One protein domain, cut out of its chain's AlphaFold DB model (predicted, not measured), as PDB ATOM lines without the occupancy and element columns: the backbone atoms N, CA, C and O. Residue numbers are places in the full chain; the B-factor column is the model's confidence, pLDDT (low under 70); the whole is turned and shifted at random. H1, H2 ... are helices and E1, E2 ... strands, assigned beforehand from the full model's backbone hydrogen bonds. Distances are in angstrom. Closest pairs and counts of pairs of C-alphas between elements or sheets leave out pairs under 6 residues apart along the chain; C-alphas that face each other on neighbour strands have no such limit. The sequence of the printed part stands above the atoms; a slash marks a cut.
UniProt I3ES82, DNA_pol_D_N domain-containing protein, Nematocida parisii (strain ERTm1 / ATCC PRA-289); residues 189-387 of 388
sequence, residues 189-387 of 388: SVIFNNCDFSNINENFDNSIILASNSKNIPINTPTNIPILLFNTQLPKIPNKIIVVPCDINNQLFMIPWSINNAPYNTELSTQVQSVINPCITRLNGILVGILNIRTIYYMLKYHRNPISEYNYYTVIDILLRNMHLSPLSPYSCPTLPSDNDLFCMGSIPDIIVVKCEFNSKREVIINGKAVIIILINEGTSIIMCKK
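What this domain is: This is residues 189 to 387 of the 388 residues of the protein "DNA_pol_D_N domain-containing protein" of Nematocida parisii (strain ERTm1 / ATCC PRA-289) (UniProt I3ES82). Two twisted sheets stand partly face to face, their strands only slightly crossed, and helix H2 packs on the E10 and E9 part of the second sheet, E6 E7 E8 E10 E9, on the face that is turned away from the first. Helix H1 stands about square to H2, and two wide loops, residues 244 to 271 and 322 to 350, have no named element. The 199 printed residues include eleven named strands and two named helices, in the order E1 to E7, H1, H2, E8 to E11; both sheets are mixed, the first in the order E1, E11, E2, E3, E4, E5. The class is mixed, helices and strands, with under half of the residues in named elements. The whole is compact, with a radius of gyration of the C-alphas of 16.3 A and spans of 47 by 41 by 30 A.

Where its parts are: E1, residues 189 to 193, begins at C-alpha 189 at (-24.439, 21.066, -20.409). E2 is residues 207 to 211, E3 residues 227 to 230, E4 residues 241 to 243 and E5 residues 272 to 274. E6, residues 279 to 283, spans 12.8 A, and E7, residues 286 to 291, spans 16.1 A. H1, residues 293 to 302, is 14.3 A long. H2, residues 309 to 321, is 18.7 A long and begins at C-alpha 309 at (-19.996, 32.315, -37.504). E8 is residues 351 to 355; E9, residues 360 to 366, spans 19.1 A; E10, residues 369 to 376, is the longest strand at 22.1 A. E11, residues 381 to 386, spans 16.8 A and ends at C-alpha 386 at (-28.489, 16.564, -18.944).

How they stand to each other: The two sheets form a sandwich, two sheets face to face, with the parts that face each other 10.4 A centre to centre and the strands of the one at 19 degrees to those of the other. In the first sheet, E1 is an edge strand, antiparallel to E11, with N 191 and O 383 2.8 A apart. E11 is antiparallel to E2, with N 210 and O 382 at 2.8 A. E2, E3 and E4 form a meander, each strand the antiparallel neighbour of the one before; N 209 and O 229 are 2.9 A apart, and N 228 and O 242 2.8 A. E4 and the edge strand E5 are parallel, with N 273 and O 241 at 2.8 A. The second sheet is strongly twisted. E6 and E7 form a hairpin, with N 281 and O 288 at 2.9 A. E7, H1 H2 and E8 are a strand-helix-strand unit, two parallel neighbour strands with helices between, and its crossover is right-handed; N 289 and O 351 are 2.8 A apart. E8 and E10 are parallel, with N 354 and O 374 at 2.9 A, and E9 and E10 form a hairpin, with N 364 and O 371 at 3.0 A. H2 is on this sheet, making two layers, a helix on one face of a sheet; its height over the sheet is 8.3 A. It runs slantwise to the strands, at 43 degrees to E10 on the local plane. H1 and H2 touch, closest at the C-alphas of Ile 296 and Val 315, 6.5 A, about perpendicular at 85 degrees. H1 is not on either sheet. In H1 and H2 every O i to N i+4 pair is within hydrogen-bond range.

The domain as a whole: The C-alphas farthest apart, those of Lys 236 and Arg 304, are 49.7 A apart. The printed part has no cut. The long links are E1 to E2, E2 to E3, E4 to E5 and H2 to E8. The mean pLDDT of the printed part is 74.7, and 81 residues are under 70, namely residues 191 to 241, 246 to 252, 260 to 272, 305 and 379 to 387.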
ATOM      1  N   SER A 189     -25.859  20.722 -20.332       72.69
ATOM      2  CA  SER A 189     -24.439  21.066 -20.409       72.69
ATOM      3  C   SER A 189     -23.822  20.461 -21.661       72.69
ATOM      4  O   SER A 189     -24.081  19.308 -21.989       72.69
ATOM      5  N   VAL A 190     -23.000  21.244 -22.358       74.94
ATOM      6  CA  VAL A 190     -22.335  20.842 -23.606       74.94
ATOM      7  C   VAL A 190     -20.831  21.019 -23.451       74.94
ATOM      8  O   VAL A 190     -20.374  22.133 -23.170       74.94
ATOM      9  N   ILE A 191     -20.085  19.938 -23.652       68.44
ATOM     10  CA  ILE A 191     -18.631  19.841 -23.545       68.44
ATOM     11  C   ILE A 191     -18.084  19.473 -24.929       68.44
ATOM     12  O   ILE A 191     -18.500  18.479 -25.520       68.44
ATOM     13  N   PHE A 192     -17.163  20.278 -25.457       64.62
ATOM     14  CA  PHE A 192     -16.453  19.963 -26.698       64.62
ATOM     15  C   PHE A 192     -15.225  19.132 -26.362       64.62
ATOM     16  O   PHE A 192     -14.367  19.611 -25.627       64.62
ATOM     17  N   ASN A 193     -15.133  17.927 -26.917       63.09
ATOM     18  CA  ASN A 193     -14.001  17.034 -26.704       63.09
ATOM     19  C   ASN A 193     -13.587  16.406 -28.034       63.09
ATOM     20  O   ASN A 193     -14.414  15.870 -28.767       63.09
ATOM     21  N   ASN A 194     -12.287  16.338 -28.302       62.59
ATOM     22  CA  ASN A 194     -11.778  15.456 -29.350       62.59
ATOM     23  C   ASN A 194     -11.803  14.020 -28.819       62.59
ATOM     24  O   ASN A 194     -10.791  13.494 -28.367       62.59
ATOM     25  N   CYS A 195     -12.996  13.426 -28.788       54.06
ATOM     26  CA  CYS A 195     -13.182  12.071 -28.296       54.06
ATOM     27  C   CYS A 195     -12.588  11.102 -29.308       54.06
ATOM     28  O   CYS A 195     -13.101  10.966 -30.421       54.06
ATOM     29  N   ASP A 196     -11.526  10.413 -28.909       54.25
ATOM     30  CA  ASP A 196     -11.107   9.219 -29.612       54.25
ATOM     31  C   ASP A 196     -11.956   8.034 -29.135       54.25
ATOM     32  O   ASP A 196     -11.723   7.461 -28.072       54.25
ATOM     33  N   PHE A 197     -12.964   7.659 -29.927       55.06
ATOM     34  CA  PHE A 197     -13.828   6.510 -29.627       55.06
ATOM     35  C   PHE A 197     -13.122   5.153 -29.755       55.06
ATOM     36  O   PHE A 197     -13.753   4.125 -29.506       55.06
ATOM     37  N   SER A 198     -11.828   5.125 -30.098       53.03
ATOM     38  CA  SER A 198     -11.039   3.892 -30.122       53.03
ATOM     39  C   SER A 198     -10.839   3.285 -28.723       53.03
ATOM     40  O   SER A 198     -10.720   2.067 -28.606       53.03
ATOM     41  N   ASN A 199     -10.873   4.103 -27.660       46.41
ATOM     42  CA  ASN A 199     -10.687   3.690 -26.263       46.41
ATOM     43  C   ASN A 199     -11.865   4.151 -25.384       46.41
ATOM     44  O   ASN A 199     -11.824   5.188 -24.728       46.41
ATOM     45  N   ILE A 200     -12.934   3.352 -25.344       52.50
ATOM     46  CA  ILE A 200     -14.194   3.651 -24.632       52.50
ATOM     47  C   ILE A 200     -14.081   3.335 -23.123       52.50
ATOM     48  O   ILE A 200     -14.878   2.579 -22.574       52.50
ATOM     49  N   ASN A 201     -13.067   3.877 -22.444       49.66
ATOM     50  CA  ASN A 201     -12.920   3.747 -20.984       49.66
ATOM     51  C   ASN A 201     -13.446   4.971 -20.208       49.66
ATOM     52  O   ASN A 201     -13.428   4.961 -18.979       49.66
ATOM     53  N   GLU A 202     -13.916   6.019 -20.892       54.03
ATOM     54  CA  GLU A 202     -14.520   7.191 -20.248       54.03
ATOM     55  C   GLU A 202     -16.004   6.946 -19.917       54.03
ATOM     56  O   GLU A 202     -16.776   6.462 -20.748       54.03
ATOM     57  N   ASN A 203     -16.408   7.263 -18.679       57.03
ATOM     58  CA  ASN A 203     -17.770   7.028 -18.203       57.03
ATOM     59  C   ASN A 203     -18.689   8.203 -18.577       57.03
ATOM     60  O   ASN A 203     -18.696   9.233 -17.906       57.03
ATOM     61  N   PHE A 204     -19.466   8.054 -19.652       59.25
ATOM     62  CA  PHE A 204     -20.367   9.093 -20.176       59.25
ATOM     63  C   PHE A 204     -21.837   8.849 -19.824       59.25
ATOM     64  O   PHE A 204     -22.708   8.975 -20.691       59.25
ATOM     65  N   ASP A 205     -22.137   8.401 -18.609       59.06
ATOM     66  CA  ASP A 205     -23.513   8.066 -18.235       59.06
ATOM     67  C   ASP A 205     -24.456   9.261 -18.477       59.06
ATOM     68  O   ASP A 205     -24.107  10.416 -18.231       59.06
ATOM     69  N   ASN A 206     -25.640   8.989 -19.038       58.88
ATOM     70  CA  ASN A 206     -26.653   9.992 -19.397       58.88
ATOM     71  C   ASN A 206     -26.189  11.074 -20.393       58.88
ATOM     72  O   ASN A 206     -26.766  12.166 -20.444       58.88
ATOM     73  N   SER A 207     -25.180  10.769 -21.215       60.44
ATOM     74  CA  SER A 207     -24.639  11.700 -22.207       60.44
ATOM     75  C   SER A 207     -25.090  11.384 -23.639       60.44
ATOM     76  O   SER A 207     -25.290  10.228 -24.018       60.44
ATOM     77  N   ILE A 208     -25.228  12.425 -24.457       66.81
ATOM     78  CA  ILE A 208     -25.396  12.342 -25.911       66.81
ATOM     79  C   ILE A 208     -24.081  12.778 -26.539       66.81
ATOM     80  O   ILE A 208     -23.609  13.874 -26.246       66.81
ATOM     81  N   ILE A 209     -23.513  11.958 -27.418       65.88
ATOM     82  CA  ILE A 209     -22.265  12.294 -28.097       65.88
ATOM     83  C   ILE A 209     -22.544  12.598 -29.565       65.88
ATOM     84  O   ILE A 209     -23.092  11.771 -30.280       65.88
ATOM     85  N   LEU A 210     -22.184  13.789 -30.025       68.06
ATOM     86  CA  LEU A 210     -22.213  14.188 -31.428       68.06
ATOM     87  C   LEU A 210     -20.803  14.009 -31.985       68.06
ATOM     88  O   LEU A 210     -19.878  14.615 -31.463       68.06
ATOM     89  N   ALA A 211     -20.618  13.226 -33.033       62.31
ATOM     90  CA  ALA A 211     -19.340  13.043 -33.708       62.31
ATOM     91  C   ALA A 211     -19.503  13.399 -35.183       62.31
ATOM     92  O   ALA A 211     -20.416  12.912 -35.840       62.31
ATOM     93  N   SER A 212     -18.638  14.244 -35.740       61.44
ATOM     94  CA  SER A 212     -18.718  14.618 -37.163       61.44
ATOM     95  C   SER A 212     -18.022  13.627 -38.111       61.44
ATOM     96  O   SER A 212     -18.081  13.818 -39.330       61.44
ATOM     97  N   ASN A 213     -17.365  12.593 -37.563       60.69
ATOM     98  CA  ASN A 213     -16.575  11.598 -38.290       60.69
ATOM     99  C   ASN A 213     -16.649  10.205 -37.623       60.69
ATOM    100  O   ASN A 213     -16.577  10.103 -36.399       60.69
ATOM    101  N   SER A 214     -16.755   9.139 -38.427       55.12
ATOM    102  CA  SER A 214     -16.857   7.742 -37.973       55.12
ATOM    103  C   SER A 214     -15.531   6.985 -37.855       55.12
ATOM    104  O   SER A 214     -15.556   5.843 -37.406       55.12
ATOM    105  N   LYS A 215     -14.384   7.573 -38.242       53.03
ATOM    106  CA  LYS A 215     -13.083   6.867 -38.345       53.03
ATOM    107  C   LYS A 215     -12.710   6.022 -37.119       53.03
ATOM    108  O   LYS A 215     -12.011   5.028 -37.279       53.03
ATOM    109  N   ASN A 216     -13.191   6.396 -35.934       47.56
ATOM    110  CA  ASN A 216     -12.838   5.754 -34.666       47.56
ATOM    111  C   ASN A 216     -13.995   4.945 -34.051       47.56
ATOM    112  O   ASN A 216     -13.872   4.460 -32.930       47.56
ATOM    113  N   ILE A 217     -15.122   4.792 -34.756       54.00
ATOM    114  CA  ILE A 217     -16.243   3.949 -34.327       54.00
ATOM    115  C   ILE A 217     -16.088   2.591 -35.030       54.00
ATOM    116  O   ILE A 217     -16.013   2.571 -36.258       54.00
ATOM    117  N   PRO A 218     -16.069   1.451 -34.310       53.41
ATOM    118  CA  PRO A 218     -15.836   0.110 -34.872       53.41
ATOM    119  C   PRO A 218     -16.995  -0.432 -35.742       53.41
ATOM    120  O   PRO A 218     -17.237  -1.634 -35.806       53.41
ATOM    121  N   ILE A 219     -17.746   0.446 -36.406       57.50
ATOM    122  CA  ILE A 219     -18.929   0.141 -37.208       57.50
ATOM    123  C   ILE A 219     -18.652   0.609 -38.633       57.50
ATOM    124  O   ILE A 219     -18.201   1.738 -38.823       57.50
ATOM    125  N   ASN A 220     -18.969  -0.233 -39.624       57.38
ATOM    126  CA  ASN A 220     -18.865   0.044 -41.065       57.38
ATOM    127  C   ASN A 220     -19.794   1.198 -41.504       57.38
ATOM    128  O   ASN A 220     -20.758   1.001 -42.239       57.38
ATOM    129  N   THR A 221     -19.529   2.409 -41.028       57.59
ATOM    130  CA  THR A 221     -20.237   3.643 -41.374       57.59
ATOM    131  C   THR A 221     -19.280   4.570 -42.121       57.59
ATOM    132  O   THR A 221     -18.120   4.683 -41.721       57.59
ATOM    133  N   PRO A 222     -19.716   5.243 -43.199       55.28
ATOM    134  CA  PRO A 222     -18.860   6.168 -43.942       55.28
ATOM    135  C   PRO A 222     -18.297   7.307 -43.072       55.28
ATOM    136  O   PRO A 222     -19.019   7.908 -42.277       55.28
ATOM    137  N   THR A 223     -17.017   7.645 -43.269       56.69
ATOM    138  CA  THR A 223     -16.235   8.567 -42.411       56.69
ATOM    139  C   THR A 223     -16.721  10.008 -42.390       56.69
ATOM    140  O   THR A 223     -16.359  10.763 -41.498       56.69
ATOM    141  N   ASN A 224     -17.563  10.410 -43.335       55.72
ATOM    142  CA  ASN A 224     -17.910  11.818 -43.511       55.72
ATOM    143  C   ASN A 224     -19.323  12.152 -43.013       55.72
ATOM    144  O   ASN A 224     -19.855  13.209 -43.364       55.72
ATOM    145  N   ILE A 225     -19.955  11.251 -42.255       56.88
ATOM    146  CA  ILE A 225     -21.326  11.415 -41.774       56.88
ATOM    147  C   ILE A 225     -21.337  11.864 -40.302       56.88
ATOM    148  O   ILE A 225     -20.664  11.235 -39.488       56.88
ATOM    149  N   PRO A 226     -22.105  12.904 -39.927       57.94
ATOM    150  CA  PRO A 226     -22.449  13.174 -38.540       57.94
ATOM    151  C   PRO A 226     -23.155  11.988 -37.885       57.94
ATOM    152  O   PRO A 226     -24.155  11.464 -38.383       57.94
ATOM    153  N   ILE A 227     -22.643  11.605 -36.728       60.66
ATOM    154  CA  ILE A 227     -23.116  10.512 -35.901       60.66
ATOM    155  C   ILE A 227     -23.547  11.080 -34.556       60.66
ATOM    156  O   ILE A 227     -22.813  11.817 -33.907       60.66
ATOM    157  N   LEU A 228     -24.745  10.718 -34.120       63.09
ATOM    158  CA  LEU A 228     -25.242  10.956 -32.775       63.09
ATOM    159  C   LEU A 228     -25.242   9.618 -32.028       63.09
ATOM    160  O   LEU A 228     -25.915   8.674 -32.443       63.09
ATOM    161  N   LEU A 229     -24.513   9.531 -30.924       59.09
ATOM    162  CA  LEU A 229     -24.451   8.379 -30.029       59.09
ATOM    163  C   LEU A 229     -25.250   8.670 -28.750       59.09
ATOM    164  O   LEU A 229     -25.165   9.771 -28.202       59.09
ATOM    165  N   PHE A 230     -25.978   7.674 -28.238       62.22
ATOM    166  CA  PHE A 230     -26.609   7.719 -26.908       62.22
ATOM    167  C   PHE A 230     -25.852   6.843 -25.944       62.22
ATOM    168  O   PHE A 230     -25.642   5.690 -26.280       62.22
ATOM    169  N   ASN A 231     -25.534   7.333 -24.748       50.22
ATOM    170  CA  ASN A 231     -25.111   6.463 -23.662       50.22
ATOM    171  C   ASN A 231     -26.192   6.394 -22.574       50.22
ATOM    172  O   ASN A 231     -26.669   7.423 -22.084       50.22
ATOM    173  N   THR A 232     -26.569   5.181 -22.182       46.50
ATOM    174  CA  THR A 232     -27.373   4.907 -20.985       46.50
ATOM    175  C   THR A 232     -26.633   3.855 -20.166       46.50
ATOM    176  O   THR A 232     -26.439   2.756 -20.669       46.50
ATOM    177  N   GLN A 233     -26.218   4.235 -18.952       43.44
ATOM    178  CA  GLN A 233     -25.560   3.445 -17.898       43.44
ATOM    179  C   GLN A 233     -24.838   2.135 -18.300       43.44
ATOM    180  O   GLN A 233     -25.467   1.084 -18.403       43.44
ATOM    181  N   LEU A 234     -23.494   2.207 -18.299       40.38
ATOM    182  CA  LEU A 234     -22.521   1.120 -18.024       40.38
ATOM    183  C   LEU A 234     -22.432  -0.090 -19.007       40.38
ATOM    184  O   LEU A 234     -23.265  -0.284 -19.886       40.38
ATOM    185  N   PRO A 235     -21.312  -0.853 -19.014       46.59
ATOM    186  CA  PRO A 235     -20.355  -0.808 -20.111       46.59
ATOM    187  C   PRO A 235     -20.371  -2.119 -20.905       46.59
ATOM    188  O   PRO A 235     -19.819  -3.114 -20.442       46.59
ATOM    189  N   LYS A 236     -21.027  -2.137 -22.072       46.50
ATOM    190  CA  LYS A 236     -20.864  -3.091 -23.203       46.50
ATOM    191  C   LYS A 236     -22.038  -2.876 -24.182       46.50
ATOM    192  O   LYS A 236     -22.968  -3.666 -24.217       46.50
ATOM    193  N   ILE A 237     -22.007  -1.732 -24.877       48.09
ATOM    194  CA  ILE A 237     -22.865  -1.221 -25.983       48.09
ATOM    195  C   ILE A 237     -23.999  -2.175 -26.457       48.09
ATOM    196  O   ILE A 237     -23.721  -3.278 -26.929       48.09
ATOM    197  N   PRO A 238     -25.267  -1.708 -26.468       46.56
ATOM    198  CA  PRO A 238     -25.849  -1.330 -27.758       46.56
ATOM    199  C   PRO A 238     -26.529   0.041 -27.685       46.56
ATOM    200  O   PRO A 238     -27.748   0.167 -27.603       46.56
ATOM    201  N   ASN A 239     -25.704   1.085 -27.743       58.53
ATOM    202  CA  ASN A 239     -26.122   2.449 -28.035       58.53
ATOM    203  C   ASN A 239     -26.902   2.441 -29.350       58.53
ATOM    204  O   ASN A 239     -26.413   1.940 -30.362       58.53
ATOM    205  N   LYS A 240     -28.102   3.021 -29.368       62.62
ATOM    206  CA  LYS A 240     -28.745   3.347 -30.639       62.62
ATOM    207  C   LYS A 240     -27.913   4.451 -31.290       62.62
ATOM    208  O   LYS A 240     -27.656   5.478 -30.674       62.62
ATOM    209  N   ILE A 241     -27.450   4.238 -32.508       69.25
ATOM    210  CA  ILE A 241     -26.637   5.229 -33.216       69.25
ATOM    211  C   ILE A 241     -27.528   5.898 -34.238       69.25
ATOM    212  O   ILE A 241     -28.115   5.208 -35.067       69.25
ATOM    213  N   ILE A 242     -27.653   7.221 -34.188       74.44
ATOM    214  CA  ILE A 242     -28.353   7.961 -35.235       74.44
ATOM    215  C   ILE A 242     -27.332   8.543 -36.193       74.44
ATOM    216  O   ILE A 242     -26.492   9.350 -35.809       74.44
ATOM    217  N   VAL A 243     -27.421   8.136 -37.450       74.69
ATOM    218  CA  VAL A 243     -26.525   8.596 -38.508       74.69
ATOM    219  C   VAL A 243     -27.294   9.554 -39.410       74.69
ATOM    220  O   VAL A 243     -28.427   9.271 -39.814       74.69
ATOM    221  N   VAL A 244     -26.689  10.706 -39.695       77.44
ATOM    222  CA  VAL A 244     -27.349  11.826 -40.373       77.44
ATOM    223  C   VAL A 244     -26.547  12.208 -41.609       77.44
ATOM    224  O   VAL A 244     -25.448  12.722 -41.461       77.44
ATOM    225  N   PRO A 245     -27.060  12.015 -42.830       73.81
ATOM    226  CA  PRO A 245     -26.276  12.191 -44.051       73.81
ATOM    227  C   PRO A 245     -25.778  13.631 -44.241       73.81
ATOM    228  O   PRO A 245     -26.471  14.594 -43.916       73.81
ATOM    229  N   CYS A 246     -24.596  13.760 -44.847       69.44
ATOM    230  CA  CYS A 246     -23.956  15.029 -45.208       69.44
ATOM    231  C   CYS A 246     -23.660  15.127 -46.706       69.44
ATOM    232  O   CYS A 246     -23.766  14.141 -47.433       69.44
ATOM    233  N   ASP A 247     -23.262  16.323 -47.125       64.19
ATOM    234  CA  ASP A 247     -22.947  16.749 -48.491       64.19
ATOM    235  C   ASP A 247     -21.984  15.814 -49.224       64.19
ATOM    236  O   ASP A 247     -22.266  15.410 -50.347       64.19
ATOM    237  N   ILE A 248     -20.907  15.384 -48.570       59.28
ATOM    238  CA  ILE A 248     -19.908  14.490 -49.177       59.28
ATOM    239  C   ILE A 248     -20.493  13.096 -49.487       59.28
ATOM    240  O   ILE A 248     -19.991  12.384 -50.354       59.28
ATOM    241  N   ASN A 249     -21.567  12.695 -48.801       50.88
ATOM    242  CA  ASN A 249     -22.146  11.351 -48.898       50.88
ATOM    243  C   ASN A 249     -23.432  11.306 -49.731       50.88
ATOM    244  O   ASN A 249     -24.025  10.236 -49.870       50.88
ATOM    245  N   ASN A 250     -23.889  12.444 -50.259       56.47
ATOM    246  CA  ASN A 250     -25.117  12.505 -51.034       56.47
ATOM    247  C   ASN A 250     -24.870  13.136 -52.406       56.47
ATOM    248  O   ASN A 250     -24.545  14.312 -52.519       56.47
ATOM    249  N   GLN A 251     -25.065  12.345 -53.462       57.09
ATOM    250  CA  GLN A 251     -24.993  12.835 -54.842       57.09
ATOM    251  C   GLN A 251     -26.212  13.692 -55.216       57.09
ATOM    252  O   GLN A 251     -26.191  14.388 -56.232       57.09
ATOM    253  N   LEU A 252     -27.283  13.658 -54.414       63.56
ATOM    254  CA  LEU A 252     -28.470  14.461 -54.659       63.56
ATOM    255  C   LEU A 252     -28.225  15.916 -54.281       63.56
ATOM    256  O   LEU A 252     -27.937  16.270 -53.138       63.56
ATOM    257  N   PHE A 253     -28.466  16.788 -55.251       71.19
ATOM    258  CA  PHE A 253     -28.513  18.227 -55.029       71.19
ATOM    259  C   PHE A 253     -29.689  18.642 -54.121       71.19
ATOM    260  O   PHE A 253     -29.650  19.679 -53.463       71.19
ATOM    261  N   MET A 254     -30.751  17.841 -54.077       80.38
ATOM    262  CA  MET A 254     -31.976  18.175 -53.357       80.38
ATOM    263  C   MET A 254     -31.966  17.598 -51.940       80.38
ATOM    264  O   MET A 254     -31.570  16.450 -51.741       80.38
ATOM    265  N   ILE A 255     -32.444  18.377 -50.971       82.81
ATOM    266  CA  ILE A 255     -32.787  17.878 -49.627       82.81
ATOM    267  C   ILE A 255     -34.202  17.247 -49.644       82.81
ATOM    268  O   ILE A 255     -34.891  17.373 -50.645       82.81
ATOM    269  N   PRO A 256     -34.678  16.530 -48.613       85.31
ATOM    270  CA  PRO A 256     -33.889  15.963 -47.535       85.31
ATOM    271  C   PRO A 256     -32.897  14.917 -48.048       85.31
ATOM    272  O   PRO A 256     -33.202  14.101 -48.918       85.31
ATOM    273  N   TRP A 257     -31.717  14.893 -47.445       81.00
ATOM    274  CA  TRP A 257     -30.751  13.828 -47.669       81.00
ATOM    275  C   TRP A 257     -31.074  12.613 -46.817       81.00
ATOM    276  O   TRP A 257     -31.440  12.756 -45.657       81.00
ATOM    277  N   SER A 258     -30.894  11.424 -47.384       78.31
ATOM    278  CA  SER A 258     -31.010  10.129 -46.707       78.31
ATOM    279  C   SER A 258     -29.793   9.275 -47.057       78.31
ATOM    280  O   SER A 258     -29.300   9.367 -48.182       78.31
ATOM    281  N   ILE A 259     -29.322   8.438 -46.128       71.38
ATOM    282  CA  ILE A 259     -28.252   7.462 -46.406       71.38
ATOM    283  C   ILE A 259     -28.720   6.442 -47.448       71.38
ATOM    284  O   ILE A 259     -27.940   6.051 -48.304       71.38
ATOM    285  N   ASN A 260     -30.015   6.107 -47.456       65.25
ATOM    286  CA  ASN A 260     -30.607   5.204 -48.451       65.25
ATOM    287  C   ASN A 260     -30.559   5.764 -49.883       65.25
ATOM    288  O   ASN A 260     -30.807   5.032 -50.838       65.25
ATOM    289  N   ASN A 261     -30.277   7.062 -50.034       60.75
ATOM    290  CA  ASN A 261     -30.133   7.720 -51.329       60.75
ATOM    291  C   ASN A 261     -28.658   7.802 -51.773       60.75
ATOM    292  O   ASN A 261     -28.369   8.400 -52.809       60.75
ATOM    293  N   ALA A 262     -27.718   7.261 -50.990       56.28
ATOM    294  CA  ALA A 262     -26.304   7.229 -51.337       56.28
ATOM    295  C   ALA A 262     -26.006   6.069 -52.312       56.28
ATOM    296  O   ALA A 262     -26.615   5.003 -52.214       56.28
ATOM    297  N   PRO A 263     -25.036   6.227 -53.233       44.38
ATOM    298  CA  PRO A 263     -24.682   5.202 -54.225       44.38
ATOM    299  C   PRO A 263     -24.118   3.912 -53.608       44.38
ATOM    300  O   PRO A 263     -24.111   2.867 -54.254       44.38
ATOM    301  N   TYR A 264     -23.668   3.969 -52.353       50.41
ATOM    302  CA  TYR A 264     -23.188   2.822 -51.593       50.41
ATOM    303  C   TYR A 264     -24.212   2.498 -50.505       50.41
ATOM    304  O   TYR A 264     -24.083   2.949 -49.369       50.41
ATOM    305  N   ASN A 265     -25.245   1.731 -50.861       50.06
ATOM    306  CA  ASN A 265     -26.150   1.114 -49.889       50.06
ATOM    307  C   ASN A 265     -25.377   0.035 -49.116       50.06
ATOM    308  O   ASN A 265     -25.482  -1.158 -49.388       50.06
ATOM    309  N   THR A 266     -24.535   0.456 -48.177       55.19
ATOM    310  CA  THR A 266     -24.003  -0.441 -47.155       55.19
ATOM    311  C   THR A 266     -25.147  -0.798 -46.222       55.19
ATOM    312  O   THR A 266     -25.750   0.102 -45.635       55.19
ATOM    313  N   GLU A 267     -25.447  -2.091 -46.086       57.41
ATOM    314  CA  GLU A 267     -26.366  -2.583 -45.061       57.41
ATOM    315  C   GLU A 267     -25.903  -2.061 -43.695       57.41
ATOM    316  O   GLU A 267     -24.835  -2.415 -43.192       57.41
ATOM    317  N   LEU A 268     -26.685  -1.146 -43.124       62.00
ATOM    318  CA  LEU A 268     -26.422  -0.621 -41.794       62.00
ATOM    319  C   LEU A 268     -26.770  -1.704 -40.773       62.00
ATOM    320  O   LEU A 268     -27.790  -2.382 -40.894       62.00
ATOM    321  N   SER A 269     -25.935  -1.857 -39.744       63.19
ATOM    322  CA  SER A 269     -26.239  -2.784 -38.650       63.19
ATOM    323  C   SER A 269     -27.568  -2.421 -37.974       63.19
ATOM    324  O   SER A 269     -27.947  -1.250 -37.923       63.19
ATOM    325  N   THR A 270     -28.237  -3.398 -37.362       59.12
ATOM    326  CA  THR A 270     -29.515  -3.211 -36.645       59.12
ATOM    327  C   THR A 270     -29.448  -2.223 -35.472       59.12
ATOM    328  O   THR A 270     -30.484  -1.772 -34.989       59.12
ATOM    329  N   GLN A 271     -28.244  -1.860 -35.020       67.81
ATOM    330  CA  GLN A 271     -28.002  -0.884 -33.952       67.81
ATOM    331  C   GLN A 271     -27.968   0.571 -34.461       67.81
ATOM    332  O   GLN A 271     -27.961   1.515 -33.667       67.81
ATOM    333  N   VAL A 272     -27.969   0.765 -35.784       68.94
ATOM    334  CA  VAL A 272     -27.870   2.069 -36.441       68.94
ATOM    335  C   VAL A 272     -29.223   2.466 -37.032       68.94
ATOM    336  O   VAL A 272     -29.769   1.795 -37.902       68.94
ATOM    337  N   GLN A 273     -29.750   3.608 -36.601       76.31
ATOM    338  CA  GLN A 273     -30.873   4.281 -37.240       76.31
ATOM    339  C   GLN A 273     -30.351   5.388 -38.164       76.31
ATOM    340  O   GLN A 273     -29.748   6.356 -37.711       76.31
ATOM    341  N   SER A 274     -30.656   5.308 -39.457       76.62
ATOM    342  CA  SER A 274     -30.504   6.464 -40.349       76.62
ATOM    343  C   SER A 274     -31.684   7.419 -40.180       76.62
ATOM    344  O   SER A 274     -32.837   6.985 -40.118       76.62
ATOM    345  N   VAL A 275     -31.415   8.722 -40.173       83.06
ATOM    346  CA  VAL A 275     -32.440   9.773 -40.301       83.06
ATOM    347  C   VAL A 275     -32.193  10.610 -41.551       83.06
ATOM    348  O   VAL A 275     -31.162  10.475 -42.209       83.06
ATOM    349  N   ILE A 276     -33.162  11.457 -41.890       86.12
ATOM    350  CA  ILE A 276     -33.016  12.427 -42.972       86.12
ATOM    351  C   ILE A 276     -32.290  13.701 -42.503       86.12
ATOM    352  O   ILE A 276     -32.233  13.974 -41.307       86.12
ATOM    353  N   ASN A 277     -31.759  14.502 -43.428       84.69
ATOM    354  CA  ASN A 277     -31.156  15.809 -43.140       84.69
ATOM    355  C   ASN A 277     -31.750  16.905 -44.051       84.69
ATOM    356  O   ASN A 277     -31.579  16.802 -45.272       84.69
ATOM    357  N   PRO A 278     -32.395  17.964 -43.518       90.62
ATOM    358  CA  PRO A 278     -32.532  18.318 -42.095       90.62
ATOM    359  C   PRO A 278     -33.622  17.522 -41.360       90.62
ATOM    360  O   PRO A 278     -34.522  16.971 -41.993       90.62
ATOM    361  N   CYS A 279     -33.548  17.458 -40.025       91.44
ATOM    362  CA  CYS A 279     -34.564  16.800 -39.189       91.44
ATOM    363  C   CYS A 279     -34.595  17.305 -37.735       91.44
ATOM    364  O   CYS A 279     -33.681  17.987 -37.278       91.44
ATOM    365  N   ILE A 280     -35.635  16.917 -36.988       91.25
ATOM    366  CA  ILE A 280     -35.659  16.953 -35.518       91.25
ATOM    367  C   ILE A 280     -35.803  15.525 -35.005       91.25
ATOM    368  O   ILE A 280     -36.672  14.778 -35.450       91.25
ATOM    369  N   THR A 281     -34.980  15.165 -34.029       87.38
ATOM    370  CA  THR A 281     -35.019  13.870 -33.352       87.38
ATOM    371  C   THR A 281     -35.072  14.046 -31.834       87.38
ATOM    372  O   THR A 281     -34.720  15.101 -31.302       87.38
ATOM    373  N   ARG A 282     -35.550  13.029 -31.111       83.88
ATOM    374  CA  ARG A 282     -35.649  13.038 -29.644       83.88
ATOM    375  C   ARG A 282     -34.687  12.024 -29.042       83.88
ATOM    376  O   ARG A 282     -34.764  10.840 -29.346       83.88
ATOM    377  N   LEU A 283     -33.832  12.507 -28.150       76.44
ATOM    378  CA  LEU A 283     -32.671  11.820 -27.604       76.44
ATOM    379  C   LEU A 283     -32.698  11.933 -26.075       76.44
ATOM    380  O   LEU A 283     -32.537  13.028 -25.553       76.44
ATOM    381  N   ASN A 284     -32.976  10.854 -25.337       72.75
ATOM    382  CA  ASN A 284     -33.102  10.884 -23.862       72.75
ATOM    383  C   ASN A 284     -34.007  12.025 -23.337       72.75
ATOM    384  O   ASN A 284     -33.717  12.701 -22.352       72.75
ATOM    385  N   GLY A 285     -35.112  12.284 -24.045       77.69
ATOM    386  CA  GLY A 285     -36.043  13.372 -23.731       77.69
ATOM    387  C   GLY A 285     -35.595  14.771 -24.177       77.69
ATOM    388  O   GLY A 285     -36.405  15.696 -24.089       77.69
ATOM    389  N   ILE A 286     -34.376  14.933 -24.695       83.06
ATOM    390  CA  ILE A 286     -33.842  16.153 -25.320       83.06
ATOM    391  C   ILE A 286     -34.233  16.169 -26.802       83.06
ATOM    392  O   ILE A 286     -34.075  15.179 -27.509       83.06
ATOM    393  N   LEU A 287     -34.777  17.278 -27.287       89.19
ATOM    394  CA  LEU A 287     -35.064  17.485 -28.705       89.19
ATOM    395  C   LEU A 287     -33.840  18.080 -29.395       89.19
ATOM    396  O   LEU A 287     -33.402  19.171 -29.036       89.19
ATOM    397  N   VAL A 288     -33.322  17.386 -30.401       89.06
ATOM    398  CA  VAL A 288     -32.156  17.809 -31.174       89.06
ATOM    399  C   VAL A 288     -32.578  18.043 -32.617       89.06
ATOM    400  O   VAL A 288     -33.009  17.120 -33.307       89.06
ATOM    401  N   GLY A 289     -32.485  19.293 -33.058       91.62
ATOM    402  CA  GLY A 289     -32.599  19.682 -34.455       91.62
ATOM    403  C   GLY A 289     -31.249  19.544 -35.148       91.62
ATOM    404  O   GLY A 289     -30.213  19.901 -34.593       91.62
ATOM    405  N   ILE A 290     -31.258  19.029 -36.366       89.88
ATOM    406  CA  ILE A 290     -30.067  18.863 -37.190       89.88
ATOM    407  C   ILE A 290     -30.343  19.572 -38.498       89.88
ATOM    408  O   ILE A 290     -31.280  19.213 -39.218       89.88
ATOM    409  N   LEU A 291     -29.567  20.615 -38.767       89.38
ATOM    410  CA  LEU A 291     -29.747  21.427 -39.958       89.38
ATOM    411  C   LEU A 291     -28.840  20.963 -41.081       89.38
ATOM    412  O   LEU A 291     -27.710  20.510 -40.882       89.38
ATOM    413  N   ASN A 292     -29.348  21.164 -42.288       86.25
ATOM    414  CA  ASN A 292     -28.597  20.939 -43.496       86.25
ATOM    415  C   ASN A 292     -27.809  22.205 -43.838       86.25
ATOM    416  O   ASN A 292     -28.368  23.305 -43.879       86.25
ATOM    417  N   ILE A 293     -26.520  22.045 -44.135       83.44
ATOM    418  CA  ILE A 293     -25.641  23.155 -44.514       83.44
ATOM    419  C   ILE A 293     -26.151  23.905 -45.752       83.44
ATOM    420  O   ILE A 293     -25.981  25.119 -45.847       83.44
ATOM    421  N   ARG A 294     -26.864  23.222 -46.663       82.94
ATOM    422  CA  ARG A 294     -27.484  23.853 -47.834       82.94
ATOM    423  C   ARG A 294     -28.528  24.881 -47.445       82.94
ATOM    424  O   ARG A 294     -28.559  25.940 -48.059       82.94
ATOM    425  N   THR A 295     -29.343  24.616 -46.425       87.38
ATOM    426  CA  THR A 295     -30.312  25.610 -45.956       87.38
ATOM    427  C   THR A 295     -29.594  26.886 -45.530       87.38
ATOM    428  O   THR A 295     -29.989  27.968 -45.957       87.38
ATOM    429  N   ILE A 296     -28.518  26.767 -44.744       84.69
ATOM    430  CA  ILE A 296     -27.729  27.928 -44.312       84.69
ATOM    431  C   ILE A 296     -27.127  28.646 -45.521       84.69
ATOM    432  O   ILE A 296     -27.291  29.853 -45.658       84.69
ATOM    433  N   TYR A 297     -26.493  27.907 -46.432       82.44
ATOM    434  CA  TYR A 297     -25.893  28.469 -47.641       82.44
ATOM    435  C   TYR A 297     -26.898  29.272 -48.476       82.44
ATOM    436  O   TYR A 297     -26.623  30.417 -48.829       82.44
ATOM    437  N   TYR A 298     -28.076  28.710 -48.767       80.69
ATOM    438  CA  TYR A 298     -29.091  29.400 -49.562       80.69
ATOM    439  C   TYR A 298     -29.656  30.616 -48.836       80.69
ATOM    440  O   TYR A 298     -29.807  31.663 -49.454       80.69
ATOM    441  N   MET A 299     -29.888  30.524 -47.528       83.50
ATOM    442  CA  MET A 299     -30.276  31.678 -46.718       83.50
ATOM    443  C   MET A 299     -29.259  32.817 -46.844       83.50
ATOM    444  O   MET A 299     -29.619  33.935 -47.205       83.50
ATOM    445  N   LEU A 300     -27.973  32.535 -46.629       80.00
ATOM    446  CA  LEU A 300     -26.915  33.541 -46.749       80.00
ATOM    447  C   LEU A 300     -26.816  34.101 -48.171       80.00
ATOM    448  O   LEU A 300     -26.732  35.316 -48.342       80.00
ATOM    449  N   LYS A 301     -26.908  33.235 -49.188       73.81
ATOM    450  CA  LYS A 301     -26.876  33.620 -50.604       73.81
ATOM    451  C   LYS A 301     -28.014  34.576 -50.962       73.81
ATOM    452  O   LYS A 301     -27.760  35.632 -51.540       73.81
ATOM    453  N   TYR A 302     -29.255  34.232 -50.618       71.19
ATOM    454  CA  TYR A 302     -30.429  35.055 -50.932       71.19
ATOM    455  C   TYR A 302     -30.425  36.373 -50.163       71.19
ATOM    456  O   TYR A 302     -30.786  37.411 -50.718       71.19
ATOM    457  N   HIS A 303     -29.912  36.359 -48.932       71.62
ATOM    458  CA  HIS A 303     -29.742  37.570 -48.143       71.62
ATOM    459  C   HIS A 303     -28.441  38.339 -48.440       71.62
ATOM    460  O   HIS A 303     -28.163  39.310 -47.746       71.62
ATOM    461  N   ARG A 304     -27.639  37.938 -49.441       70.50
ATOM    462  CA  ARG A 304     -26.331  38.542 -49.797       70.50
ATOM    463  C   ARG A 304     -25.379  38.724 -48.602       70.50
ATOM    464  O   ARG A 304     -24.634  39.698 -48.534       70.50
ATOM    465  N   ASN A 305     -25.415  37.798 -47.651       68.38
ATOM    466  CA  ASN A 305     -24.588  37.848 -46.454       68.38
ATOM    467  C   ASN A 305     -23.345  36.958 -46.607       68.38
ATOM    468  O   ASN A 305     -23.456  35.850 -47.138       68.38
ATOM    469  N   PRO A 306     -22.169  37.399 -46.125       75.62
ATOM    470  CA  PRO A 306     -20.959  36.593 -46.186       75.62
ATOM    471  C   PRO A 306     -21.046  35.386 -45.246       75.62
ATOM    472  O   PRO A 306     -21.790  35.379 -44.260       75.62
ATOM    473  N   ILE A 307     -20.235  34.372 -45.525       80.25
ATOM    474  CA  ILE A 307     -20.051  33.235 -44.626       80.25
ATOM    475  C   ILE A 307     -19.288  33.718 -43.387       80.25
ATOM    476  O   ILE A 307     -18.175  34.224 -43.482       80.25
ATOM    477  N   SER A 308     -19.919  33.613 -42.219       83.25
ATOM    478  CA  SER A 308     -19.309  33.909 -40.922       83.25
ATOM    479  C   SER A 308     -20.065  33.198 -39.804       83.25
ATOM    480  O   SER A 308     -21.267  32.944 -39.922       83.25
ATOM    481  N   GLU A 309     -19.389  32.931 -38.688       85.06
ATOM    482  CA  GLU A 309     -19.996  32.315 -37.504       85.06
ATOM    483  C   GLU A 309     -21.231  33.094 -37.003       85.06
ATOM    484  O   GLU A 309     -22.283  32.518 -36.714       85.06
ATOM    485  N   TYR A 310     -21.145  34.429 -36.978       89.94
ATOM    486  CA  TYR A 310     -22.256  35.307 -36.599       89.94
ATOM    487  C   TYR A 310     -23.480  35.128 -37.511       89.94
ATOM    488  O   TYR A 310     -24.618  35.036 -37.033       89.94
ATOM    489  N   ASN A 311     -23.255  35.035 -38.822       84.44
ATOM    490  CA  ASN A 311     -24.328  34.876 -39.796       84.44
ATOM    491  C   ASN A 311     -24.969  33.485 -39.728       84.44
ATOM    492  O   ASN A 311     -26.182  33.379 -39.893       84.44
ATOM    493  N   TYR A 312     -24.209  32.438 -39.393       88.00
ATOM    494  CA  TYR A 312     -24.769  31.109 -39.119       88.00
ATOM    495  C   TYR A 312     -25.756  31.158 -37.957       88.00
ATOM    496  O   TYR A 312     -26.899  30.727 -38.105       88.00
ATOM    497  N   TYR A 313     -25.359  31.740 -36.824       92.62
ATOM    498  CA  TYR A 313     -26.262  31.890 -35.682       92.62
ATOM    499  C   TYR A 313     -27.503  32.709 -36.017       92.62
ATOM    500  O   TYR A 313     -28.597  32.362 -35.580       92.62
ATOM    501  N   THR A 314     -27.344  33.764 -36.814       89.88
ATOM    502  CA  THR A 314     -28.466  34.610 -37.222       89.88
ATOM    503  C   THR A 314     -29.448  33.844 -38.106       89.88
ATOM    504  O   THR A 314     -30.647  33.876 -37.846       89.88
ATOM    505  N   VAL A 315     -28.970  33.088 -39.100       91.31
ATOM    506  CA  VAL A 315     -29.841  32.227 -39.914       91.31
ATOM    507  C   VAL A 315     -30.551  31.195 -39.040       91.31
ATOM    508  O   VAL A 315     -31.754  31.005 -39.178       91.31
ATOM    509  N   ILE A 316     -29.847  30.551 -38.113       94.94
ATOM    510  CA  ILE A 316     -30.447  29.536 -37.238       94.94
ATOM    511  C   ILE A 316     -31.526  30.149 -36.330       94.94
ATOM    512  O   ILE A 316     -32.582  29.539 -36.166       94.94
ATOM    513  N   ASP A 317     -31.319  31.359 -35.804       93.56
ATOM    514  CA  ASP A 317     -32.342  32.111 -35.057       93.56
ATOM    515  C   ASP A 317     -33.591  32.365 -35.923       93.56
ATOM    516  O   ASP A 317     -34.715  32.118 -35.488       93.56
ATOM    517  N   ILE A 318     -33.409  32.748 -37.192       92.38
ATOM    518  CA  ILE A 318     -34.514  32.924 -38.150       92.38
ATOM    519  C   ILE A 318     -35.296  31.622 -38.355       92.38
ATOM    520  O   ILE A 318     -36.528  31.626 -38.299       92.38
ATOM    521  N   LEU A 319     -34.602  30.503 -38.576       95.81
ATOM    522  CA  LEU A 319     -35.231  29.190 -38.759       95.81
ATOM    523  C   LEU A 319     -36.034  28.785 -37.515       95.81
ATOM    524  O   LEU A 319     -37.176  28.341 -37.634       95.81
ATOM    525  N   LEU A 320     -35.463  28.986 -36.323       95.75
ATOM    526  CA  LEU A 320     -36.098  28.691 -35.036       95.75
ATOM    527  C   LEU A 320     -37.363  29.522 -34.806       95.75
ATOM    528  O   LEU A 320     -38.390  28.966 -34.415       95.75
ATOM    529  N   ARG A 321     -37.319  30.831 -35.078       94.12
ATOM    530  CA  ARG A 321     -38.477  31.728 -34.915       94.12
ATOM    531  C   ARG A 321     -39.612  31.396 -35.865       94.12
ATOM    532  O   ARG A 321     -40.774  31.428 -35.469       94.12
ATOM    533  N   ASN A 322     -39.277  31.015 -37.090       94.81
ATOM    534  CA  ASN A 322     -40.254  30.587 -38.085       94.81
ATOM    535  C   ASN A 322     -40.648  29.109 -37.950       94.81
ATOM    536  O   ASN A 322     -41.445  28.622 -38.746       94.81
ATOM    537  N   MET A 323     -40.109  28.394 -36.952       95.81
ATOM    538  CA  MET A 323     -40.364  26.970 -36.717       95.81
ATOM    539  C   MET A 323     -40.246  26.132 -38.002       95.81
ATOM    540  O   MET A 323     -41.065  25.251 -38.262       95.81
ATOM    541  N   HIS A 324     -39.232  26.416 -38.825       96.50
ATOM    542  CA  HIS A 324     -39.047  25.776 -40.123       96.50
ATOM    543  C   HIS A 324     -37.563  25.547 -40.433       96.50
ATOM    544  O   HIS A 324     -36.775  26.488 -40.446       96.50
ATOM    545  N   LEU A 325     -37.169  24.299 -40.704       96.00
ATOM    546  CA  LEU A 325     -35.767  23.917 -40.909       96.00
ATOM    547  C   LEU A 325     -35.223  24.275 -42.295       96.00
ATOM    548  O   LEU A 325     -34.012  24.275 -42.448       96.00
ATOM    549  N   SER A 326     -36.074  24.534 -43.298       94.94
ATOM    550  CA  SER A 326     -35.652  24.972 -44.645       94.94
ATOM    551  C   SER A 326     -36.742  25.754 -45.409       94.94
ATOM    552  O   SER A 326     -37.353  25.220 -46.331       94.94
ATOM    553  N   PRO A 327     -37.071  26.996 -45.002       93.00
ATOM    554  CA  PRO A 327     -38.235  27.735 -45.522       93.00
ATOM    555  C   PRO A 327     -38.137  28.070 -47.015       93.00
ATOM    556  O   PRO A 327     -39.137  28.018 -47.724       93.00
ATOM    557  N   LEU A 328     -36.912  28.277 -47.503       89.56
ATOM    558  CA  LEU A 328     -36.602  28.516 -48.913       89.56
ATOM    559  C   LEU A 328     -36.867  27.309 -49.826       89.56
ATOM    560  O   LEU A 328     -36.768  27.428 -51.046       89.56
ATOM    561  N   SER A 329     -37.143  26.130 -49.273       90.31
ATOM    562  CA  SER A 329     -37.523  24.963 -50.064       90.31
ATOM    563  C   SER A 329     -39.004  25.026 -50.438       90.31
ATOM    564  O   SER A 329     -39.809  25.364 -49.580       90.31
ATOM    565  N   PRO A 330     -39.415  24.653 -51.660       87.38
ATOM    566  CA  PRO A 330     -38.598  24.168 -52.775       87.38
ATOM    567  C   PRO A 330     -37.977  25.247 -53.666       87.38
ATOM    568  O   PRO A 330     -37.079  24.918 -54.435       87.38
ATOM    569  N   TYR A 331     -38.461  26.489 -53.607       80.81
ATOM    570  CA  TYR A 331     -38.204  27.498 -54.641       80.81
ATOM    571  C   TYR A 331     -36.722  27.859 -54.793       80.81
ATOM    572  O   TYR A 331     -36.157  27.796 -55.883       80.81
ATOM    573  N   SER A 332     -36.092  28.186 -53.673       79.38
ATOM    574  CA  SER A 332     -34.746  28.746 -53.593       79.38
ATOM    575  C   SER A 332     -33.727  27.724 -53.083       79.38
ATOM    576  O   SER A 332     -32.568  27.737 -53.490       79.38
ATOM    577  N   CYS A 333     -34.159  26.803 -52.215       82.06
ATOM    578  CA  CYS A 333     -33.366  25.679 -51.721       82.06
ATOM    579  C   CYS A 333     -33.973  24.358 -52.224       82.06
ATOM    580  O   CYS A 333     -34.980  23.908 -51.667       82.06
ATOM    581  N   PRO A 334     -33.394  23.715 -53.255       83.19
ATOM    582  CA  PRO A 334     -34.038  22.574 -53.898       83.19
ATOM    583  C   PRO A 334     -34.291  21.410 -52.948       83.19
ATOM    584  O   PRO A 334     -33.396  20.957 -52.232       83.19
ATOM    585  N   THR A 335     -35.521  20.909 -52.982       87.56
ATOM    586  CA  THR A 335     -35.964  19.750 -52.209       87.56
ATOM    587  C   THR A 335     -36.660  18.750 -53.119       87.56
ATOM    588  O   THR A 335     -37.218  19.134 -54.142       87.56
ATOM    589  N   LEU A 336     -36.659  17.477 -52.739       85.56
ATOM    590  CA  LEU A 336     -37.465  16.457 -53.388       85.56
ATOM    591  C   LEU A 336     -38.951  16.819 -53.248       85.56
ATOM    592  O   LEU A 336     -39.370  17.238 -52.160       85.56
ATOM    593  N   PRO A 337     -39.751  16.666 -54.316       84.94
ATOM    594  CA  PRO A 337     -41.178  16.915 -54.240       84.94
ATOM    595  C   PRO A 337     -41.838  15.886 -53.308       84.94
ATOM    596  O   PRO A 337     -41.515  14.697 -53.310       84.94
ATOM    597  N   SER A 338     -42.754  16.359 -52.468       86.38
ATOM    598  CA  SER A 338     -43.385  15.583 -51.399       86.38
ATOM    599  C   SER A 338     -44.811  16.078 -51.175       86.38
ATOM    600  O   SER A 338     -45.123  17.228 -51.473       86.38
ATOM    601  N   ASP A 339     -45.669  15.216 -50.627       87.00
ATOM    602  CA  ASP A 339     -47.032  15.606 -50.241       87.00
ATOM    603  C   ASP A 339     -47.052  16.400 -48.936       87.00
ATOM    604  O   ASP A 339     -47.970  17.175 -48.693       87.00
ATOM    605  N   ASN A 340     -46.028  16.196 -48.104       90.06
ATOM    606  CA  ASN A 340     -45.882  16.861 -46.823       90.06
ATOM    607  C   ASN A 340     -44.593  17.665 -46.766       90.06
ATOM    608  O   ASN A 340     -43.553  17.213 -47.259       90.06
ATOM    609  N   ASP A 341     -44.658  18.811 -46.096       93.12
ATOM    610  CA  ASP A 341     -43.463  19.548 -45.724       93.12
ATOM    611  C   ASP A 341     -42.778  18.872 -44.528       93.12
ATOM    612  O   ASP A 341     -43.276  18.877 -43.402       93.12
ATOM    613  N   LEU A 342     -41.623  18.262 -44.790       91.25
ATOM    614  CA  LEU A 342     -40.833  17.534 -43.795       91.25
ATOM    615  C   LEU A 342     -39.992  18.461 -42.906       91.25
ATOM    616  O   LEU A 342     -39.337  17.990 -41.975       91.25
ATOM    617  N   PHE A 343     -39.969  19.760 -43.200       95.38
ATOM    618  CA  PHE A 343     -39.097  20.737 -42.556       95.38
ATOM    619  C   PHE A 343     -39.831  21.611 -41.538       95.38
ATOM    620  O   PHE A 343     -39.175  22.320 -40.771       95.38
ATOM    621  N   CYS A 344     -41.163  21.548 -41.489       94.56
ATOM    622  CA  CYS A 344     -41.955  22.186 -40.443       94.56
ATOM    623  C   CYS A 344     -41.617  21.586 -39.071       94.56
ATOM    624  O   CYS A 344     -41.701  20.375 -38.855       94.56
ATOM    625  N   MET A 345     -41.252  22.436 -38.112       94.25
ATOM    626  CA  MET A 345     -40.987  22.008 -36.744       94.25
ATOM    627  C   MET A 345     -42.299  21.935 -35.964       94.25
ATOM    628  O   MET A 345     -42.980  22.939 -35.802       94.25
ATOM    629  N   GLY A 346     -42.619  20.773 -35.391       89.25
ATOM    630  CA  GLY A 346     -43.734  20.659 -34.438       89.25
ATOM    631  C   GLY A 346     -43.424  21.254 -33.056       89.25
ATOM    632  O   GLY A 346     -44.323  21.506 -32.260       89.25
ATOM    633  N   SER A 347     -42.145  21.467 -32.740       90.69
ATOM    634  CA  SER A 347     -41.689  22.007 -31.457       90.69
ATOM    635  C   SER A 347     -40.304  22.631 -31.595       90.69
ATOM    636  O   SER A 347     -39.471  22.087 -32.318       90.69
ATOM    637  N   ILE A 348     -40.026  23.696 -30.839       93.56
ATOM    638  CA  ILE A 348     -38.679  24.276 -30.755       93.56
ATOM    639  C   ILE A 348     -37.730  23.234 -30.132       93.56
ATOM    640  O   ILE A 348     -38.014  22.754 -29.024       93.56
ATOM    641  N   PRO A 349     -36.616  22.866 -30.788       93.94
ATOM    642  CA  PRO A 349     -35.653  21.924 -30.226       93.94
ATOM    643  C   PRO A 349     -34.954  22.499 -28.987       93.94
ATOM    644  O   PRO A 349     -34.985  23.698 -28.732       93.94
ATOM    645  N   ASP A 350     -34.373  21.638 -28.160       92.00
ATOM    646  CA  ASP A 350     -33.508  22.066 -27.053       92.00
ATOM    647  C   ASP A 350     -32.100  22.414 -27.573       92.00
ATOM    648  O   ASP A 350     -31.433  23.305 -27.055       92.00
ATOM    649  N   ILE A 351     -31.667  21.716 -28.628       91.62
ATOM    650  CA  ILE A 351     -30.346  21.857 -29.242       91.62
ATOM    651  C   ILE A 351     -30.502  21.879 -30.761       91.62
ATOM    652  O   ILE A 351     -31.245  21.061 -31.302       91.62
ATOM    653  N   ILE A 352     -29.795  22.764 -31.460       93.25
ATOM    654  CA  ILE A 352     -29.618  22.695 -32.915       93.25
ATOM    655  C   ILE A 352     -28.155  22.447 -33.246       93.25
ATOM    656  O   ILE A 352     -27.283  23.133 -32.730       93.25
ATOM    657  N   VAL A 353     -27.900  21.497 -34.144       89.44
ATOM    658  CA  VAL A 353     -26.560  21.129 -34.603       89.44
ATOM    659  C   VAL A 353     -26.428  21.387 -36.099       89.44
ATOM    660  O   VAL A 353     -27.309  21.010 -36.879       89.44
ATOM    661  N   VAL A 354     -25.311  21.990 -36.508       87.12
ATOM    662  CA  VAL A 354     -24.946  22.196 -37.916       87.12
ATOM    663  C   VAL A 354     -23.508  21.744 -38.144       87.12
ATOM    664  O   VAL A 354     -22.592  22.264 -37.506       87.12
ATOM    665  N   LYS A 355     -23.295  20.804 -39.078       82.19
ATOM    666  CA  LYS A 355     -21.944  20.489 -39.564       82.19
ATOM    667  C   LYS A 355     -21.476  21.616 -40.493       82.19
ATOM    668  O   LYS A 355     -22.126  21.861 -41.507       82.19
ATOM    669  N   CYS A 356     -20.389  22.297 -40.144       80.62
ATOM    670  CA  CYS A 356     -19.822  23.415 -40.907       80.62
ATOM    671  C   CYS A 356     -18.320  23.578 -40.617       80.62
ATOM    672  O   CYS A 356     -17.710  22.694 -40.034       80.62
ATOM    673  N   GLU A 357     -17.696  24.678 -41.034       80.50
ATOM    674  CA  GLU A 357     -16.261  24.918 -40.804       80.50
ATOM    675  C   GLU A 357     -15.916  25.373 -39.372       80.50
ATOM    676  O   GLU A 357     -14.760  25.298 -38.954       80.50
ATOM    677  N   PHE A 358     -16.917  25.801 -38.596       83.50
ATOM    678  CA  PHE A 358     -16.739  26.340 -37.247       83.50
ATOM    679  C   PHE A 358     -16.911  25.273 -36.162       83.50
ATOM    680  O   PHE A 358     -17.632  24.290 -36.338       83.50
ATOM    681  N   ASN A 359     -16.273  25.503 -35.014       85.50
ATOM    682  CA  ASN A 359     -16.444  24.696 -33.811       85.50
ATOM    683  C   ASN A 359     -16.796  25.597 -32.625       85.50
ATOM    684  O   ASN A 359     -15.912  26.146 -31.965       85.50
ATOM    685  N   SER A 360     -18.089  25.807 -32.395       88.31
ATOM    686  CA  SER A 360     -18.557  26.766 -31.399       88.31
ATOM    687  C   SER A 360     -19.980  26.486 -30.934       88.31
ATOM    688  O   SER A 360     -20.756  25.777 -31.580       88.31
ATOM    689  N   LYS A 361     -20.346  27.050 -29.779       90.88
ATOM    690  CA  LYS A 361     -21.725  27.031 -29.281       90.88
ATOM    691  C   LYS A 361     -22.197  28.419 -28.896       90.88
ATOM    692  O   LYS A 361     -21.435  29.219 -28.356       90.88
ATOM    693  N   ARG A 362     -23.494  28.640 -29.066       92.69
ATOM    694  CA  ARG A 362     -24.186  29.841 -28.613       92.69
ATOM    695  C   ARG A 362     -25.570  29.479 -28.117       92.69
ATOM    696  O   ARG A 362     -26.254  28.666 -28.726       92.69
ATOM    697  N   GLU A 363     -25.990  30.109 -27.033       92.50
ATOM    698  CA  GLU A 363     -27.368  30.020 -26.572       92.50
ATOM    699  C   GLU A 363     -28.192  31.166 -27.165       92.50
ATOM    700  O   GLU A 363     -27.741  32.315 -27.212       92.50
ATOM    701  N   VAL A 364     -29.399  30.849 -27.625       92.00
ATOM    702  CA  VAL A 364     -30.397  31.835 -28.049       92.00
ATOM    703  C   VAL A 364     -31.700  31.607 -27.299       92.00
ATOM    704  O   VAL A 364     -32.076  30.470 -27.018       92.00
ATOM    705  N   ILE A 365     -32.402  32.694 -26.978       91.31
ATOM    706  CA  ILE A 365     -33.698  32.627 -26.300       91.31
ATOM    707  C   ILE A 365     -34.820  32.774 -27.329       91.31
ATOM    708  O   ILE A 365     -35.007  33.847 -27.912       91.31
ATOM    709  N   ILE A 366     -35.599  31.709 -27.509       90.81
ATOM    710  CA  ILE A 366     -36.776  31.668 -28.381       90.81
ATOM    711  C   ILE A 366     -38.013  31.501 -27.508       90.81
ATOM    712  O   ILE A 366     -38.217  30.456 -26.897       90.81
ATOM    713  N   ASN A 367     -38.833  32.550 -27.428       84.94
ATOM    714  CA  ASN A 367     -40.069  32.560 -26.642       84.94
ATOM    715  C   ASN A 367     -39.890  32.030 -25.195       84.94
ATOM    716  O   ASN A 367     -40.598  31.147 -24.706       84.94
ATOM    717  N   GLY A 368     -38.856  32.544 -24.520       84.44
ATOM    718  CA  GLY A 368     -38.496  32.174 -23.149       84.44
ATOM    719  C   GLY A 368     -37.747  30.846 -22.999       84.44
ATOM    720  O   GLY A 368     -37.280  30.567 -21.895       84.44
ATOM    721  N   LYS A 369     -37.593  30.072 -24.082       89.81
ATOM    722  CA  LYS A 369     -36.807  28.841 -24.115       89.81
ATOM    723  C   LYS A 369     -35.363  29.100 -24.531       89.81
ATOM    724  O   LYS A 369     -35.135  29.665 -25.598       89.81
ATOM    725  N   ALA A 370     -34.409  28.626 -23.742       91.50
ATOM    726  CA  ALA A 370     -33.010  28.530 -24.130       91.50
ATOM    727  C   ALA A 370     -32.812  27.389 -25.136       91.50
ATOM    728  O   ALA A 370     -33.165  26.238 -24.869       91.50
ATOM    729  N   VAL A 371     -32.263  27.721 -26.303       94.19
ATOM    730  CA  VAL A 371     -31.871  26.766 -27.342       94.19
ATOM    731  C   VAL A 371     -30.365  26.856 -27.527       94.19
ATOM    732  O   VAL A 371     -29.832  27.935 -27.796       94.19
ATOM    733  N   ILE A 372     -29.678  25.723 -27.408       93.94
ATOM    734  CA  ILE A 372     -28.231  25.654 -27.613       93.94
ATOM    735  C   ILE A 372     -27.963  25.388 -29.093       93.94
ATOM    736  O   ILE A 372     -28.292  24.325 -29.612       93.94
ATOM    737  N   ILE A 373     -27.352  26.344 -29.780       94.00
ATOM    738  CA  ILE A 373     -26.878  26.179 -31.151       94.00
ATOM    739  C   ILE A 373     -25.432  25.701 -31.108       94.00
ATOM    740  O   ILE A 373     -24.595  26.303 -30.440       94.00
ATOM    741  N   ILE A 374     -25.147  24.640 -31.850       90.06
ATOM    742  CA  ILE A 374     -23.850  23.988 -31.945       90.06
ATOM    743  C   ILE A 374     -23.419  23.972 -33.410       90.06
ATOM    744  O   ILE A 374     -24.079  23.380 -34.267       90.06
ATOM    745  N   LEU A 375     -22.284  24.602 -33.677       87.75
ATOM    746  CA  LEU A 375     -21.561  24.522 -34.935       87.75
ATOM    747  C   LEU A 375     -20.419  23.528 -34.733       87.75
ATOM    748  O   LEU A 375     -19.644  23.676 -33.789       87.75
ATOM    749  N   ILE A 376     -20.362  22.488 -35.563       83.31
ATOM    750  CA  ILE A 376     -19.371  21.416 -35.431       83.31
ATOM    751  C   ILE A 376     -18.628  21.201 -36.748       83.31
ATOM    752  O   ILE A 376     -19.248  21.017 -37.797       83.31
ATOM    753  N   ASN A 377     -17.300  21.182 -36.682       78.62
ATOM    754  CA  ASN A 377     -16.437  20.907 -37.825       78.62
ATOM    755  C   ASN A 377     -15.948  19.460 -37.855       78.62
ATOM    756  O   ASN A 377     -16.256  18.648 -36.977       78.62
ATOM    757  N   GLU A 378     -15.219  19.114 -38.911       70.12
ATOM    758  CA  GLU A 378     -14.670  17.773 -39.082       70.12
ATOM    759  C   GLU A 378     -13.642  17.436 -37.998       70.12
ATOM    760  O   GLU A 378     -12.778  18.242 -37.669       70.12
ATOM    761  N   GLY A 379     -13.730  16.222 -37.446       64.25
ATOM    762  CA  GLY A 379     -12.789  15.730 -36.434       64.25
ATOM    763  C   GLY A 379     -13.125  16.129 -34.995       64.25
ATOM    764  O   GLY A 379     -12.470  15.649 -34.074       64.25
ATOM    765  N   THR A 380     -14.167  16.934 -34.787       67.75
ATOM    766  CA  THR A 380     -14.666  17.269 -33.451       67.75
ATOM    767  C   THR A 380     -15.738  16.282 -32.993       67.75
ATOM    768  O   THR A 380     -16.596  15.858 -33.775       67.75
ATOM    769  N   SER A 381     -15.716  15.962 -31.697       68.06
ATOM    770  CA  SER A 381     -16.845  15.349 -31.000       68.06
ATOM    771  C   SER A 381     -17.360  16.253 -29.879       68.06
ATOM    772  O   SER A 381     -16.678  17.147 -29.378       68.06
ATOM    773  N   ILE A 382     -18.615  16.074 -29.500       66.81
ATOM    774  CA  ILE A 382     -19.278  16.896 -28.493       66.81
ATOM    775  C   ILE A 382     -20.052  15.979 -27.585       66.81
ATOM    776  O   ILE A 382     -20.846  15.177 -28.057       66.81
ATOM    777  N   ILE A 383     -19.860  16.136 -26.289       66.44
ATOM    778  CA  ILE A 383     -20.578  15.397 -25.265       66.44
ATOM    779  C   ILE A 383     -21.576  16.342 -24.620       66.44
ATOM    780  O   ILE A 383     -21.238  17.450 -24.203       66.44
ATOM    781  N   MET A 384     -22.827  15.915 -24.550       69.75
ATOM    782  CA  MET A 384     -23.913  16.686 -23.966       69.75
ATOM    783  C   MET A 384     -24.495  15.910 -22.799       69.75
ATOM    784  O   MET A 384     -24.962  14.790 -22.983       69.75
ATOM    785  N   CYS A 385     -24.511  16.520 -21.622       64.62
ATOM    786  CA  CYS A 385     -25.027  15.917 -20.400       64.62
ATOM    787  C   CYS A 385     -26.273  16.686 -19.961       64.62
ATOM    788  O   CYS A 385     -26.263  17.921 -19.886       64.62
ATOM    789  N   LYS A 386     -27.350  15.968 -19.644       67.00
ATOM    790  CA  LYS A 386     -28.489  16.564 -18.944       67.00
ATOM    791  C   LYS A 386     -28.081  16.777 -17.482       67.00
ATOM    792  O   LYS A 386     -27.623  15.825 -16.859       67.00
ATOM    793  N   LYS A 387     -28.218  17.997 -16.951       61.72
ATOM    794  CA  LYS A 387     -28.068  18.218 -15.504       61.72
ATOM    795  C   LYS A 387     -29.316  17.675 -14.802       61.72
ATOM    796  O   LYS A 387     -30.421  17.863 -15.316       61.72
TER     797      LYS A 387